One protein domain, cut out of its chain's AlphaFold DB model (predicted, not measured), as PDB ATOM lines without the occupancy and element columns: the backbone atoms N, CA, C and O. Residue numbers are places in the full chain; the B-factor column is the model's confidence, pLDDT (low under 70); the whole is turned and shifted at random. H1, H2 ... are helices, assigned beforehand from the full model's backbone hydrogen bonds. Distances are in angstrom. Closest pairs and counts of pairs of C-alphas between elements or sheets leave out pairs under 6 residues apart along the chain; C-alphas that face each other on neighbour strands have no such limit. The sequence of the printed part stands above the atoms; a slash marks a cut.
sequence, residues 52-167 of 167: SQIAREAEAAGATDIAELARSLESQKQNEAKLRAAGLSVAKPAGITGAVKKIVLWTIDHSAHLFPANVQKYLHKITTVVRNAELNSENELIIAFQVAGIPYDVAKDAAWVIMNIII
ATOM      1  N   SER A  52     167.726 174.922 102.888       76.69
ATOM      2  CA  SER A  52     167.937 176.172 102.146       76.69
ATOM      3  C   SER A  52     168.131 175.958 100.638       76.69
ATOM      4  O   SER A  52     167.936 176.885  99.852       76.69
ATOM      5  N   GLN A  53     168.566 174.766 100.216       78.44
ATOM      6  CA  GLN A  53     168.600 174.378  98.807       78.44
ATOM      7  C   GLN A  53     167.194 173.998  98.331       78.44
ATOM      8  O   GLN A  53     166.754 174.541  97.324       78.44
ATOM      9  N   ILE A  54     166.456 173.192  99.106       78.44
ATOM     10  CA  ILE A  54     165.047 172.866  98.818       78.44
ATOM     11  C   ILE A  54     164.212 174.141  98.685       78.44
ATOM     12  O   ILE A  54     163.456 174.271  97.734       78.44
ATOM     13  N   ALA A  55     164.376 175.114  99.588       79.56
ATOM     14  CA  ALA A  55     163.631 176.368  99.527       79.56
ATOM     15  C   ALA A  55     163.896 177.148  98.229       79.56
ATOM     16  O   ALA A  55     162.967 177.688  97.638       79.56
ATOM     17  N   ARG A  56     165.152 177.176  97.761       79.06
ATOM     18  CA  ARG A  56     165.526 177.845  96.507       79.06
ATOM     19  C   ARG A  56     164.981 177.117  95.282       79.06
ATOM     20  O   ARG A  56     164.492 177.767  94.365       79.06
ATOM     21  N   GLU A  57     165.050 175.788  95.266       80.25
ATOM     22  CA  GLU A  57     164.488 174.984  94.177       80.25
ATOM     23  C   GLU A  57     162.952 175.075  94.153       80.25
ATOM     24  O   GLU A  57     162.359 175.179  93.082       80.25
ATOM     25  N   ALA A  58     162.311 175.129  95.321       80.38
ATOM     26  CA  ALA A  58     160.871 175.313  95.453       80.38
ATOM     27  C   ALA A  58     160.422 176.695  94.960       80.38
ATOM     28  O   ALA A  58     159.461 176.781  94.201       80.38
ATOM     29  N   GLU A  59     161.145 177.767  95.297       81.50
ATOM     30  CA  GLU A  59     160.884 179.104  94.743       81.50
ATOM     31  C   GLU A  59     161.066 179.150  93.228       81.50
ATOM     32  O   GLU A  59     160.220 179.706  92.530       81.50
ATOM     33  N   ALA A  60     162.130 178.528  92.712       81.25
ATOM     34  CA  ALA A  60     162.374 178.449  91.275       81.25
ATOM     35  C   ALA A  60     161.268 177.670  90.538       81.25
ATOM     36  O   ALA A  60     160.943 177.996  89.398       81.25
ATOM     37  N   ALA A  61     160.663 176.678  91.196       80.06
ATOM     38  CA  ALA A  61     159.524 175.916  90.690       80.06
ATOM     39  C   ALA A  61     158.156 176.590  90.940       80.06
ATOM     40  O   ALA A  61     157.131 176.050  90.528       80.06
ATOM     41  N   GLY A  62     158.111 177.744  91.618       79.69
ATOM     42  CA  GLY A  62     156.871 178.443  91.976       79.69
ATOM     43  C   GLY A  62     156.101 177.845  93.165       79.69
ATOM     44  O   GLY A  62     154.982 178.275  93.439       79.69
ATOM     45  N   ALA A  63     156.682 176.888  93.891       81.75
ATOM     46  CA  ALA A  63     156.122 176.260  95.090       81.75
ATOM     47  C   ALA A  63     156.471 177.069  96.355       81.75
ATOM     48  O   ALA A  63     157.282 176.661  97.192       81.75
ATOM     49  N   THR A  64     155.888 178.263  96.475       80.56
ATOM     50  CA  THR A  64     156.180 179.211  97.566       80.56
ATOM     51  C   THR A  64     155.812 178.674  98.951       80.56
ATOM     52  O   THR A  64     156.512 178.961  99.920       80.56
ATOM     53  N   ASP A  65     154.780 177.835  99.044       79.88
ATOM     54  CA  ASP A  65     154.364 177.146 100.268       79.88
ATOM     55  C   ASP A  65     155.420 176.140 100.751       79.88
ATOM     56  O   ASP A  65     155.742 176.087 101.939       79.88
ATOM     57  N   ILE A  66     156.024 175.377  99.835       79.81
ATOM     58  CA  ILE A  66     157.117 174.447 100.152       79.81
ATOM     59  C   ILE A  66     158.378 175.210 100.562       79.81
ATOM     60  O   ILE A  66     159.064 174.800 101.501       79.81
ATOM     61  N   ALA A  67     158.667 176.339  99.912       78.06
ATOM     62  CA  ALA A  67     159.806 177.178 100.266       78.06
ATOM     63  C   ALA A  67     159.678 177.787 101.670       78.06
ATOM     64  O   ALA A  67     160.639 177.780 102.445       78.06
ATOM     65  N   GLU A  68     158.492 178.286 102.020       80.06
ATOM     66  CA  GLU A  68     158.203 178.824 103.348       80.06
ATOM     67  C   GLU A  68     158.277 177.733 104.424       80.06
ATOM     68  O   GLU A  68     158.912 177.926 105.463       80.06
ATOM     69  N   LEU A  69     157.727 176.547 104.145       79.62
ATOM     70  CA  LEU A  69     157.820 175.396 105.040       79.62
ATOM     71  C   LEU A  69     159.270 174.935 105.251       79.62
ATOM     72  O   LEU A  69     159.665 174.679 106.389       79.62
ATOM     73  N   ALA A  70     160.081 174.875 104.193       78.56
ATOM     74  CA  ALA A  70     161.492 174.505 104.294       78.56
ATOM     75  C   ALA A  70     162.290 175.516 105.137       78.56
ATOM     76  O   ALA A  70     163.101 175.116 105.971       78.56
ATOM     77  N   ARG A  71     162.020 176.821 104.989       79.00
ATOM     78  CA  ARG A  71     162.624 177.870 105.834       79.00
ATOM     79  C   ARG A  71     162.154 177.811 107.284       79.00
ATOM     80  O   ARG A  71     162.956 178.026 108.191       79.00
ATOM     81  N   SER A  72     160.874 177.524 107.507       78.88
ATOM     82  CA  SER A  72     160.305 177.363 108.846       78.88
ATOM     83  C   SER A  72     160.958 176.192 109.583       78.88
ATOM     84  O   SER A  72     161.392 176.353 110.724       78.88
ATOM     85  N   LEU A  73     161.131 175.050 108.907       75.31
ATOM     86  CA  LEU A  73     161.858 173.906 109.460       75.31
ATOM     87  C   LEU A  73     163.328 174.230 109.724       75.31
ATOM     88  O   LEU A  73     163.820 173.919 110.799       75.31
ATOM     89  N   GLU A  74     164.019 174.907 108.807       76.69
ATOM     90  CA  GLU A  74     165.412 175.322 109.014       76.69
ATOM     91  C   GLU A  74     165.554 176.224 110.254       76.69
ATOM     92  O   GLU A  74     166.441 176.028 111.084       76.69
ATOM     93  N   SER A  75     164.631 177.172 110.439       77.12
ATOM     94  CA  SER A  75     164.576 178.020 111.635       77.12
ATOM     95  C   SER A  75     164.318 177.207 112.909       77.12
ATOM     96  O   SER A  75     164.972 177.434 113.932       77.12
ATOM     97  N   GLN A  76     163.422 176.212 112.852       75.44
ATOM     98  CA  GLN A  76     163.202 175.282 113.961       75.44
ATOM     99  C   GLN A  76     164.480 174.512 114.293       75.44
ATOM    100  O   GLN A  76     164.895 174.545 115.448       75.44
ATOM    101  N   LYS A  77     165.168 173.931 113.304       72.75
ATOM    102  CA  LYS A  77     166.443 173.229 113.511       72.75
ATOM    103  C   LYS A  77     167.504 174.106 114.153       72.75
ATOM    104  O   LYS A  77     168.187 173.678 115.077       72.75
ATOM    105  N   GLN A  78     167.644 175.345 113.689       75.19
ATOM    106  CA  GLN A  78     168.609 176.282 114.261       75.19
ATOM    107  C   GLN A  78     168.248 176.657 115.699       75.19
ATOM    108  O   GLN A  78     169.138 176.779 116.541       75.19
ATOM    109  N   ASN A  79     166.958 176.807 116.006       73.44
ATOM    110  CA  ASN A  79     166.499 177.023 117.373       73.44
ATOM    111  C   ASN A  79     166.725 175.788 118.251       73.44
ATOM    112  O   ASN A  79     167.231 175.937 119.358       73.44
ATOM    113  N   GLU A  80     166.447 174.576 117.767       71.38
ATOM    114  CA  GLU A  80     166.762 173.340 118.490       71.38
ATOM    115  C   GLU A  80     168.267 173.198 118.732       71.38
ATOM    116  O   GLU A  80     168.686 172.877 119.842       71.38
ATOM    117  N   ALA A  81     169.096 173.475 117.724       69.75
ATOM    118  CA  ALA A  81     170.548 173.435 117.840       69.75
ATOM    119  C   ALA A  81     171.051 174.446 118.880       69.75
ATOM    120  O   ALA A  81     171.901 174.103 119.700       69.75
ATOM    121  N   LYS A  82     170.485 175.660 118.906       73.19
ATOM    122  CA  LYS A  82     170.777 176.674 119.933       73.19
ATOM    123  C   LYS A  82     170.332 176.230 121.326       73.19
ATOM    124  O   LYS A  82     171.085 176.409 122.276       73.19
ATOM    125  N   LEU A  83     169.150 175.630 121.456       72.06
ATOM    126  CA  LEU A  83     168.634 175.116 122.729       72.06
ATOM    127  C   LEU A  83     169.482 173.947 123.253       72.06
ATOM    128  O   LEU A  83     169.837 173.940 124.430       72.06
ATOM    129  N   ARG A  84     169.889 173.014 122.380       69.19
ATOM    130  CA  ARG A  84     170.826 171.932 122.727       69.19
ATOM    131  C   ARG A  84     172.201 172.474 123.104       69.19
ATOM    132  O   ARG A  84     172.775 172.016 124.087       69.19
ATOM    133  N   ALA A  85     172.717 173.460 122.369       70.00
ATOM    134  CA  ALA A  85     173.975 174.129 122.703       70.00
ATOM    135  C   ALA A  85     173.900 174.866 124.052       70.00
ATOM    136  O   ALA A  85     174.892 174.933 124.771       70.00
ATOM    137  N   ALA A  86     172.716 175.358 124.425       75.44
ATOM    138  CA  ALA A  86     172.431 175.938 125.733       75.44
ATOM    139  C   ALA A  86     172.172 174.889 126.838       75.44
ATOM    140  O   ALA A  86     171.864 175.259 127.968       75.44
ATOM    141  N   GLY A  87     172.286 173.588 126.539       70.81
ATOM    142  CA  GLY A  87     172.087 172.502 127.500       70.81
ATOM    143  C   GLY A  87     170.624 172.219 127.854       70.81
ATOM    144  O   GLY A  87     170.366 171.452 128.780       70.81
ATOM    145  N   LEU A  88     169.660 172.809 127.137       68.44
ATOM    146  CA  LEU A  88     168.244 172.507 127.315       68.44
ATOM    147  C   LEU A  88     167.849 171.261 126.515       68.44
ATOM    148  O   LEU A  88     168.128 171.142 125.319       68.44
ATOM    149  N   SER A  89     167.139 170.346 127.176       60.38
ATOM    150  CA  SER A  89     166.519 169.193 126.526       60.38
ATOM    151  C   SER A  89     165.420 169.660 125.580       60.38
ATOM    152  O   SER A  89     164.368 170.134 126.006       60.38
ATOM    153  N   VAL A  90     165.660 169.498 124.285       59.44
ATOM    154  CA  VAL A  90     164.650 169.716 123.253       59.44
ATOM    155  C   VAL A  90     163.808 168.449 123.144       59.44
ATOM    156  O   VAL A  90     164.359 167.354 123.007       59.44
ATOM    157  N   ALA A  91     162.484 168.584 123.248       54.47
ATOM    158  CA  ALA A  91     161.572 167.467 123.031       54.47
ATOM    159  C   ALA A  91     161.819 166.866 121.638       54.47
ATOM    160  O   ALA A  91     162.071 167.596 120.682       54.47
ATOM    161  N   LYS A  92     161.780 165.532 121.533       55.22
ATOM    162  CA  LYS A  92     161.966 164.824 120.260       55.22
ATOM    163  C   LYS A  92     161.009 165.420 119.212       55.22
ATOM    164  O   LYS A  92     159.828 165.563 119.540       55.22
ATOM    165  N   PRO A  93     161.477 165.745 117.990       53.66
ATOM    166  CA  PRO A  93     160.605 166.302 116.967       53.66
ATOM    167  C   PRO A  93     159.426 165.358 116.730       53.66
ATOM    168  O   PRO A  93     159.586 164.131 116.698       53.66
ATOM    169  N   ALA A  94     158.235 165.943 116.634       52.56
ATOM    170  CA  ALA A  94     156.961 165.246 116.525       52.56
ATOM    171  C   ALA A  94     156.796 164.594 115.139       52.56
ATOM    172  O   ALA A  94     155.985 165.038 114.344       52.56
ATOM    173  N   GLY A  95     157.584 163.557 114.846       57.28
ATOM    174  CA  GLY A  95     157.437 162.685 113.677       57.28
ATOM    175  C   GLY A  95     157.357 163.365 112.303       57.28
ATOM    176  O   GLY A  95     157.641 164.552 112.133       57.28
ATOM    177  N   ILE A  96     156.971 162.592 111.282       61.59
ATOM    178  CA  ILE A  96     156.636 163.138 109.960       61.59
ATOM    179  C   ILE A  96     155.239 163.759 110.041       61.59
ATOM    180  O   ILE A  96     154.229 163.103 109.791       61.59
ATOM    181  N   THR A  97     155.170 165.047 110.378       68.44
ATOM    182  CA  THR A  97     153.916 165.811 110.292       68.44
ATOM    183  C   THR A  97     153.481 166.010 108.834       68.44
ATOM    184  O   THR A  97     154.278 165.891 107.898       68.44
ATOM    185  N   GLY A  98     152.213 166.379 108.612       70.69
ATOM    186  CA  GLY A  98     151.682 166.651 107.268       70.69
ATOM    187  C   GLY A  98     152.473 167.707 106.478       70.69
ATOM    188  O   GLY A  98     152.548 167.619 105.254       70.69
ATOM    189  N   ALA A  99     153.114 168.664 107.157       69.94
ATOM    190  CA  ALA A  99     153.991 169.655 106.534       69.94
ATOM    191  C   ALA A  99     155.317 169.040 106.056       69.94
ATOM    192  O   ALA A  99     155.706 169.232 104.905       69.94
ATOM    193  N   VAL A 100     155.975 168.236 106.897       72.75
ATOM    194  CA  VAL A 100     157.236 167.572 106.528       72.75
ATOM    195  C   VAL A 100     157.010 166.567 105.402       72.75
ATOM    196  O   VAL A 100     157.784 166.500 104.452       72.75
ATOM    197  N   LYS A 101     155.888 165.848 105.447       79.62
ATOM    198  CA  LYS A 101     155.459 164.933 104.390       79.62
ATOM    199  C   LYS A 101     155.380 165.617 103.026       79.62
ATOM    200  O   LYS A 101     155.865 165.060 102.047       79.62
ATOM    201  N   LYS A 102     154.824 166.833 102.954       80.19
ATOM    202  CA  LYS A 102     154.765 167.613 101.707       80.19
ATOM    203  C   LYS A 102     156.155 167.955 101.179       80.19
ATOM    204  O   LYS A 102     156.399 167.769  99.994       80.19
ATOM    205  N   ILE A 103     157.066 168.388 102.050       78.19
ATOM    206  CA  ILE A 103     158.441 168.730 101.660       78.19
ATOM    207  C   ILE A 103     159.193 167.493 101.182       78.19
ATOM    208  O   ILE A 103     159.835 167.544 100.138       78.19
ATOM    209  N   VAL A 104     159.096 166.370 101.898       82.00
ATOM    210  CA  VAL A 104     159.752 165.114 101.508       82.00
ATOM    211  C   VAL A 104     159.227 164.640 100.154       82.00
ATOM    212  O   VAL A 104     160.023 164.333  99.275       82.00
ATOM    213  N   LEU A 105     157.905 164.626  99.954       86.25
ATOM    214  CA  LEU A 105     157.305 164.240  98.674       86.25
ATOM    215  C   LEU A 105     157.731 165.184  97.543       86.25
ATOM    216  O   LEU A 105     158.141 164.714  96.487       86.25
ATOM    217  N   TRP A 106     157.715 166.498  97.785       83.94
ATOM    218  CA  TRP A 106     158.169 167.485  96.808       83.94
ATOM    219  C   TRP A 106     159.650 167.294  96.448       83.94
ATOM    220  O   TRP A 106     159.996 167.286  95.271       83.94
ATOM    221  N   THR A 107     160.501 167.052  97.452       81.56
ATOM    222  CA  THR A 107     161.944 166.808  97.282       81.56
ATOM    223  C   THR A 107     162.199 165.531  96.487       81.56
ATOM    224  O   THR A 107     163.102 165.496  95.661       81.56
ATOM    225  N   ILE A 108     161.403 164.477  96.690       85.00
ATOM    226  CA  ILE A 108     161.516 163.255  95.886       85.00
ATOM    227  C   ILE A 108     161.126 163.528  94.426       85.00
ATOM    228  O   ILE A 108     161.821 163.061  93.527       85.00
ATOM    229  N   ASP A 109     160.059 164.293  94.185       83.00
ATOM    230  CA  ASP A 109     159.543 164.539  92.833       83.00
ATOM    231  C   ASP A 109     160.397 165.540  92.024       83.00
ATOM    232  O   ASP A 109     160.534 165.382  90.812       83.00
ATOM    233  N   HIS A 110     161.002 166.545  92.670       78.88
ATOM    234  CA  HIS A 110     161.723 167.642  91.993       78.88
ATOM    235  C   HIS A 110     163.240 167.591  92.193       78.88
ATOM    236  O   HIS A 110     164.003 168.060  91.349       78.88
ATOM    237  N   SER A 111     163.688 166.956  93.273       75.69
ATOM    238  CA  SER A 111     165.089 166.938  93.693       75.69
ATOM    239  C   SER A 111     165.573 165.507  93.949       75.69
ATOM    240  O   SER A 111     166.425 165.267  94.802       75.69
ATOM    241  N   ALA A 112     165.072 164.536  93.172       78.88
ATOM    242  CA  ALA A 112     165.478 163.124  93.229       78.88
ATOM    243  C   ALA A 112     167.006 162.926  93.183       78.88
ATOM    244  O   ALA A 112     167.538 161.982  93.766       78.88
ATOM    245  N   HIS A 113     167.714 163.837  92.508       79.81
ATOM    246  CA  HIS A 113     169.170 163.848  92.391       79.81
ATOM    247  C   HIS A 113     169.899 164.081  93.727       79.81
ATOM    248  O   HIS A 113     171.068 163.721  93.842       79.81
ATOM    249  N   LEU A 114     169.222 164.643  94.737       75.25
ATOM    250  CA  LEU A 114     169.753 164.814  96.093       75.25
ATOM    251  C   LEU A 114     169.785 163.501  96.881       75.25
ATOM    252  O   LEU A 114     170.459 163.416  97.903       75.25
ATOM    253  N   PHE A 115     169.072 162.468  96.421       78.69
ATOM    254  CA  PHE A 115     169.101 161.162  97.062       78.69
ATOM    255  C   PHE A 115     170.311 160.342  96.591       78.69
ATOM    256  O   PHE A 115     170.701 160.427  95.423       78.69
ATOM    257  N   PRO A 116     170.875 159.486  97.460       79.94
ATOM    258  CA  PRO A 116     171.918 158.538  97.080       79.94
ATOM    259  C   PRO A 116     171.512 157.685  95.866       79.94
ATOM    260  O   PRO A 116     170.365 157.247  95.762       79.94
ATOM    261  N   ALA A 117     172.445 157.378  94.961       83.31
ATOM    262  CA  ALA A 117     172.146 156.633  93.728       83.31
ATOM    263  C   ALA A 117     171.527 155.237  93.975       83.31
ATOM    264  O   ALA A 117     170.732 154.744  93.173       83.31
ATOM    265  N   ASN A 118     171.865 154.592  95.096       81.50
ATOM    266  CA  ASN A 118     171.248 153.342  95.545       81.50
ATOM    267  C   ASN A 118     169.787 153.531  95.986       81.50
ATOM    268  O   ASN A 118     168.979 152.634  95.758       81.50
ATOM    269  N   VAL A 119     169.436 154.691  96.551       85.06
ATOM    270  CA  VAL A 119     168.076 155.058  96.979       85.06
ATOM    271  C   VAL A 119     167.215 155.506  95.795       85.06
ATOM    272  O   VAL A 119     166.029 155.179  95.749       85.06
ATOM    273  N   GLN A 120     167.808 156.168  94.794       84.31
ATOM    274  CA  GLN A 120     167.102 156.700  93.618       84.31
ATOM    275  C   GLN A 120     166.216 155.657  92.911       84.31
ATOM    276  O   GLN A 120     165.087 155.947  92.521       84.31
ATOM    277  N   LYS A 121     166.678 154.403  92.831       88.81
ATOM    278  CA  LYS A 121     165.946 153.279  92.208       88.81
ATOM    279  C   LYS A 121     164.656 152.895  92.941       88.81
ATOM    280  O   LYS A 121     163.802 152.221  92.373       88.81
ATOM    281  N   TYR A 122     164.528 153.296  94.202       88.12
ATOM    282  CA  TYR A 122     163.416 152.950  95.082       88.12
ATOM    283  C   TYR A 122     162.548 154.160  95.433       88.12
ATOM    284  O   TYR A 122     161.584 153.994  96.179       88.12
ATOM    285  N   LEU A 123     162.828 155.347  94.875       86.31
ATOM    286  CA  LEU A 123     162.099 156.580  95.192       86.31
ATOM    287  C   LEU A 123     160.594 156.431  95.017       86.31
ATOM    288  O   LEU A 123     159.855 156.820  95.905       86.31
ATOM    289  N   HIS A 124     160.132 155.758  93.961       87.38
ATOM    290  CA  HIS A 124     158.703 155.500  93.775       87.38
ATOM    291  C   HIS A 124     158.070 154.754  94.968       87.38
ATOM    292  O   HIS A 124     157.012 155.147  95.457       87.38
ATOM    293  N   LYS A 125     158.741 153.716  95.485       86.62
ATOM    294  CA  LYS A 125     158.273 152.958  96.655       86.62
ATOM    295  C   LYS A 125     158.348 153.790  97.935       86.62
ATOM    296  O   LYS A 125     157.440 153.725  98.761       86.62
ATOM    297  N   ILE A 126     159.411 154.581  98.083       85.81
ATOM    298  CA  ILE A 126     159.602 155.496  99.213       85.81
ATOM    299  C   ILE A 126     158.475 156.532  99.235       85.81
ATOM    300  O   ILE A 126     157.845 156.709 100.273       85.81
ATOM    301  N   THR A 127     158.141 157.133  98.092       87.31
ATOM    302  CA  THR A 127     157.011 158.057  97.931       87.31
ATOM    303  C   THR A 127     155.702 157.413  98.369       87.31
ATOM    304  O   THR A 127     154.945 158.035  99.110       87.31
ATOM    305  N   THR A 128     155.425 156.166  97.967       86.06
ATOM    306  CA  THR A 128     154.211 155.446  98.390       86.06
ATOM    307  C   THR A 128     154.158 155.257  99.904       86.06
ATOM    308  O   THR A 128     153.126 155.531 100.518       86.06
ATOM    309  N   VAL A 129     155.262 154.828 100.517       85.25
ATOM    310  CA  VAL A 129     155.340 154.628 101.970       85.25
ATOM    311  C   VAL A 129     155.163 155.954 102.706       85.25
ATOM    312  O   VAL A 129     154.292 156.057 103.561       85.25
ATOM    313  N   VAL A 130     155.903 156.997 102.322       83.81
ATOM    314  CA  VAL A 130     155.808 158.331 102.934       83.81
ATOM    315  C   VAL A 130     154.404 158.911 102.768       83.81
ATOM    316  O   VAL A 130     153.872 159.495 103.707       83.81
ATOM    317  N   ARG A 131     153.759 158.717 101.608       82.88
ATOM    318  CA  ARG A 131     152.391 159.185 101.332       82.88
ATOM    319  C   ARG A 131     151.338 158.493 102.197       82.88
ATOM    320  O   ARG A 131     150.383 159.153 102.601       82.88
ATOM    321  N   ASN A 132     151.521 157.221 102.529       78.19
ATOM    322  CA  ASN A 132     150.496 156.427 103.213       78.19
ATOM    323  C   ASN A 132     150.738 156.263 104.713       78.19
ATOM    324  O   ASN A 132     149.796 155.982 105.446       78.19
ATOM    325  N   ALA A 133     151.970 156.445 105.172       69.94
ATOM    326  CA  ALA A 133     152.332 156.190 106.552       69.94
ATOM    327  C   ALA A 133     152.455 157.492 107.364       69.94
ATOM    328  O   ALA A 133     152.880 158.532 106.846       69.94
ATOM    329  N   GLU A 134     152.055 157.424 108.632       66.94
ATOM    330  CA  GLU A 134     152.338 158.421 109.669       66.94
ATOM    331  C   GLU A 134     153.442 157.845 110.552       66.94
ATOM    332  O   GLU A 134     153.183 157.125 111.512       66.94
ATOM    333  N   LEU A 135     154.690 158.065 110.140       67.81
ATOM    334  CA  LEU A 135     155.857 157.444 110.765       67.81
ATOM    335  C   LEU A 135     156.547 158.479 111.645       67.81
ATOM    336  O   LEU A 135     156.850 159.590 111.203       67.81
ATOM    337  N   ASN A 136     156.792 158.107 112.897       67.38
ATOM    338  CA  ASN A 136     157.314 159.005 113.926       67.38
ATOM    339  C   ASN A 136     158.765 158.690 114.308       67.38
ATOM    340  O   ASN A 136     159.372 159.397 115.119       67.38
ATOM    341  N   SER A 137     159.336 157.625 113.746       70.19
ATOM    342  CA  SER A 137     160.702 157.207 114.034       70.19
ATOM    343  C   SER A 137     161.433 156.640 112.817       70.19
ATOM    344  O   SER A 137     160.832 156.097 111.892       70.19
ATOM    345  N   GLU A 138     162.765 156.734 112.850       75.94
ATOM    346  CA  GLU A 138     163.648 156.135 111.844       75.94
ATOM    347  C   GLU A 138     163.404 154.626 111.713       75.94
ATOM    348  O   GLU A 138     163.298 154.109 110.606       75.94
ATOM    349  N   ASN A 139     163.222 153.919 112.834       79.12
ATOM    350  CA  ASN A 139     162.925 152.487 112.813       79.12
ATOM    351  C   ASN A 139     161.588 152.173 112.133       79.12
ATOM    352  O   ASN A 139     161.510 151.210 111.376       79.12
ATOM    353  N   GLU A 140     160.547 152.975 112.369       80.94
ATOM    354  CA  GLU A 140     159.261 152.814 111.683       80.94
ATOM    355  C   GLU A 140     159.400 153.026 110.167       80.94
ATOM    356  O   GLU A 140     158.832 152.257 109.393       80.94
ATOM    357  N   LEU A 141     160.211 154.001 109.735       81.44
ATOM    358  CA  LEU A 141     160.557 154.209 108.323       81.44
ATOM    359  C   LEU A 141     161.287 153.012 107.725       81.44
ATOM    360  O   LEU A 141     160.879 152.514 106.678       81.44
ATOM    361  N   ILE A 142     162.326 152.517 108.398       84.50
ATOM    362  CA  ILE A 142     163.099 151.365 107.929       84.50
ATOM    363  C   ILE A 142     162.186 150.146 107.765       84.50
ATOM    364  O   ILE A 142     162.199 149.515 106.707       84.50
ATOM    365  N   ILE A 143     161.354 149.846 108.766       85.19
ATOM    366  CA  ILE A 143     160.419 148.716 108.723       85.19
ATOM    367  C   ILE A 143     159.410 148.901 107.583       85.19
ATOM    368  O   ILE A 143     159.196 147.978 106.798       85.19
ATOM    369  N   ALA A 144     158.823 150.090 107.435       85.38
ATOM    370  CA  ALA A 144     157.854 150.358 106.376       85.38
ATOM    371  C   ALA A 144     158.473 150.234 104.969       85.38
ATOM    372  O   ALA A 144     157.853 149.680 104.058       85.38
ATOM    373  N   PHE A 145     159.722 150.671 104.790       89.19
ATOM    374  CA  PHE A 145     160.469 150.491 103.544       89.19
ATOM    375  C   PHE A 145     160.796 149.023 103.262       89.19
ATOM    376  O   PHE A 145     160.656 148.573 102.121       89.19
ATOM    377  N   GLN A 146     161.162 148.249 104.283       88.75
ATOM    378  CA  GLN A 146     161.377 146.809 104.140       88.75
ATOM    379  C   GLN A 146     160.095 146.072 103.745       88.75
ATOM    380  O   GLN A 146     160.135 145.230 102.849       88.75
ATOM    381  N   VAL A 147     158.949 146.425 104.341       88.44
ATOM    382  CA  VAL A 147     157.632 145.877 103.963       88.44
ATOM    383  C   VAL A 147     157.293 146.206 102.503       88.44
ATOM    384  O   VAL A 147     156.725 145.374 101.800       88.44
ATOM    385  N   ALA A 148     157.717 147.368 101.998       87.00
ATOM    386  CA  ALA A 148     157.602 147.728 100.581       87.00
ATOM    387  C   ALA A 148     158.614 147.000  99.657       87.00
ATOM    388  O   ALA A 148     158.647 147.220  98.437       87.00
ATOM    389  N   GLY A 149     159.458 146.122 100.207       86.94
ATOM    390  CA  GLY A 149     160.467 145.365  99.471       86.94
ATOM    391  C   GLY A 149     161.672 146.210  99.058       86.94
ATOM    392  O   GLY A 149     162.170 146.054  97.939       86.94
ATOM    393  N   ILE A 150     162.087 147.152  99.908       88.38
ATOM    394  CA  ILE A 150     163.360 147.876  99.795       88.38
ATOM    395  C   ILE A 150     164.406 147.129 100.646       88.38
ATOM    396  O   ILE A 150     164.113 146.798 101.797       88.38
ATOM    397  N   PRO A 151     165.612 146.833 100.119       90.44
ATOM    398  CA  PRO A 151     166.677 146.196 100.897       90.44
ATOM    399  C   PRO A 151     167.023 147.002 102.153       90.44
ATOM    400  O   PRO A 151     166.994 148.230 102.109       90.44
ATOM    401  N   TYR A 152     167.395 146.330 103.247       85.62
ATOM    402  CA  TYR A 152     167.654 146.983 104.538       85.62
ATOM    403  C   TYR A 152     168.659 148.137 104.447       85.62
ATOM    404  O   TYR A 152     168.387 149.212 104.970       85.62
ATOM    405  N   ASP A 153     169.770 147.948 103.733       84.69
ATOM    406  CA  ASP A 153     170.809 148.976 103.606       84.69
ATOM    407  C   ASP A 153     170.273 150.238 102.913       84.69
ATOM    408  O   ASP A 153     170.519 151.358 103.352       84.69
ATOM    409  N   VAL A 154     169.438 150.060 101.884       86.06
ATOM    410  CA  VAL A 154     168.795 151.168 101.161       86.06
ATOM    411  C   VAL A 154     167.678 151.803 101.991       86.06
ATOM    412  O   VAL A 154     167.503 153.018 101.964       86.06
ATOM    413  N   ALA A 155     166.924 150.998 102.742       84.00
ATOM    414  CA  ALA A 155     165.883 151.471 103.649       84.00
ATOM    415  C   ALA A 155     166.471 152.332 104.774       84.00
ATOM    416  O   ALA A 155     165.895 153.362 105.116       84.00
ATOM    417  N   LYS A 156     167.631 151.940 105.310       84.25
ATOM    418  CA  LYS A 156     168.376 152.701 106.313       84.25
ATOM    419  C   LYS A 156     168.871 154.031 105.750       84.25
ATOM    420  O   LYS A 156     168.616 155.063 106.360       84.25
ATOM    421  N   ASP A 157     169.494 154.023 104.573       83.81
ATOM    422  CA  ASP A 157     169.945 155.255 103.918       83.81
ATOM    423  C   ASP A 157     168.768 156.202 103.626       83.81
ATOM    424  O   ASP A 157     168.835 157.395 103.917       83.81
ATOM    425  N   ALA A 158     167.654 155.674 103.109       82.00
ATOM    426  CA  ALA A 158     166.451 156.456 102.828       82.00
ATOM    427  C   ALA A 158     165.815 157.036 104.101       82.00
ATOM    428  O   ALA A 158     165.462 158.215 104.131       82.00
ATOM    429  N   ALA A 159     165.682 156.226 105.156       81.81
ATOM    430  CA  ALA A 159     165.145 156.667 106.437       81.81
ATOM    431  C   ALA A 159     166.025 157.754 107.052       81.81
ATOM    432  O   ALA A 159     165.507 158.783 107.474       81.81
ATOM    433  N   TRP A 160     167.345 157.579 107.026       77.88
ATOM    434  CA  TRP A 160     168.290 158.567 107.530       77.88
ATOM    435  C   TRP A 160     168.198 159.895 106.763       77.88
ATOM    436  O   TRP A 160     168.128 160.956 107.381       77.88
ATOM    437  N   VAL A 161     168.116 159.861 105.429       76.25
ATOM    438  CA  VAL A 161     167.936 161.067 104.601       76.25
ATOM    439  C   VAL A 161     166.625 161.787 104.939       76.25
ATOM    440  O   VAL A 161     166.618 163.000 105.129       76.25
ATOM    441  N   ILE A 162     165.524 161.046 105.075       78.12
ATOM    442  CA  ILE A 162     164.214 161.611 105.427       78.12
ATOM    443  C   ILE A 162     164.227 162.185 106.848       78.12
ATOM    444  O   ILE A 162     163.721 163.283 107.067       78.12
ATOM    445  N   MET A 163     164.857 161.506 107.807       74.06
ATOM    446  CA  MET A 163     165.010 162.014 109.172       74.06
ATOM    447  C   MET A 163     165.865 163.281 109.223       74.06
ATOM    448  O   MET A 163     165.542 164.175 109.992       74.06
ATOM    449  N   ASN A 164     166.871 163.430 108.357       71.25
ATOM    450  CA  ASN A 164     167.613 164.689 108.217       71.25
ATOM    451  C   ASN A 164     166.806 165.808 107.552       71.25
ATOM    452  O   ASN A 164     167.247 166.948 107.569       71.25
ATOM    453  N   ILE A 165     165.639 165.544 106.964       69.50
ATOM    454  CA  ILE A 165     164.710 166.613 106.564       69.50
ATOM    455  C   ILE A 165     163.869 167.047 107.782       69.50
ATOM    456  O   ILE A 165     163.559 168.229 107.913       69.50
ATOM    457  N   ILE A 166     163.547 166.111 108.685       64.75
ATOM    458  CA  ILE A 166     162.704 166.318 109.879       64.75
ATOM    459  C   ILE A 166     163.463 166.973 111.052       64.75
ATOM    460  O   ILE A 166     162.897 167.846 111.703       64.75
ATOM    461  N   ILE A 167     164.695 166.527 111.348       54.25
ATOM    462  CA  ILE A 167     165.520 166.893 112.529       54.25
ATOM    463  C   ILE A 167     166.646 167.828 112.133       54.25
ATOM    464  O   ILE A 167     166.878 168.834 112.828       54.25
TER     465      ILE A 167
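This is residues 52 to 167 of the 167 residues of an uncharacterized protein of Arthrobacter sp. MYb213 (UniProt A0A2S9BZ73). A long helix, H2, with H1 folded back along its first part as a hairpin, makes one side of the model; on the other side H3, H5, H6 and H7 form a ring of contacts, each touching the next, and H3 joins that ring to H2. H4, a very short helix, packs on H7, and a long loop, residues 86 to 97, runs from the far end of H2 back to H3. The printed part has 116 residues with seven named helices, H1 to H7 in chain order, and no named strand: the class is all helix. It is compact, with a radius of gyration of the C-alphas of 14.4 A and spans of 41 by 35 by 23 A.

H1, residues 52 to 60, and H2, residues 64 to 85, form a helical hairpin: they touch, closest at the C-alphas of Ala 55 and Ala 67, 4.0 A apart, at a shallow tilt of 12 degrees, opposite ways. H2 touches H3, residues 98 to 110, with residues 66 to 70 alone; the closest C-alphas, of Ile 66 and Ile 103, are 6.1 A apart, at a steep tilt of 63 degrees. H3 touches H5, residues 123 to 132, closest at the C-alphas of Leu 105 and Thr 127, 6.2 A apart, at a shallow tilt of 18 degrees, opposite ways. H5 touches H6, residues 138 to 147, closest at the C-alphas of Val 129 and Ala 144, 6.6 A apart, at 68 degrees, only just steep. H6 and H7, residues 152 to 166, form a helical hairpin, with the C-alphas of Ile 142 and Ala 155 closest at 5.1 A and a steep tilt of 43 degrees. H7 touches H3 with residues 162 to 166 alone, closest at the C-alphas of Val 100 and Ile 166, 6.5 A apart. H4, residues 117 to 120, touches H7, closest at the C-alphas of Val 119 and Val 154, 5.8 A apart. H1 and H7 are apart. Every O i to N i+4 pair is within hydrogen-bond range in H1, H2, H3, H5, H6 and H7; H4 is too short for one.

H1 begins at C-alpha 52, (167.937, 176.172, 102.146), and is 12.4 A long. H2 is 31.2 A, H3 18.3 A, H4 5.0 A, H5 14.1 A and H6 14.3 A. H7 is 20.7 A and ends at C-alpha 166, (162.704, 166.318, 109.879).

The two C-alphas farthest apart, of Ala 86 and Gly 149, are 42.0 A apart. The printed part has no cut, and the link from H2 to H3 is long, with 12 residues. Mean pLDDT of the printed part is 77.5; residues under 70 include 88 to 97, 133 to 136 and 165 to 167.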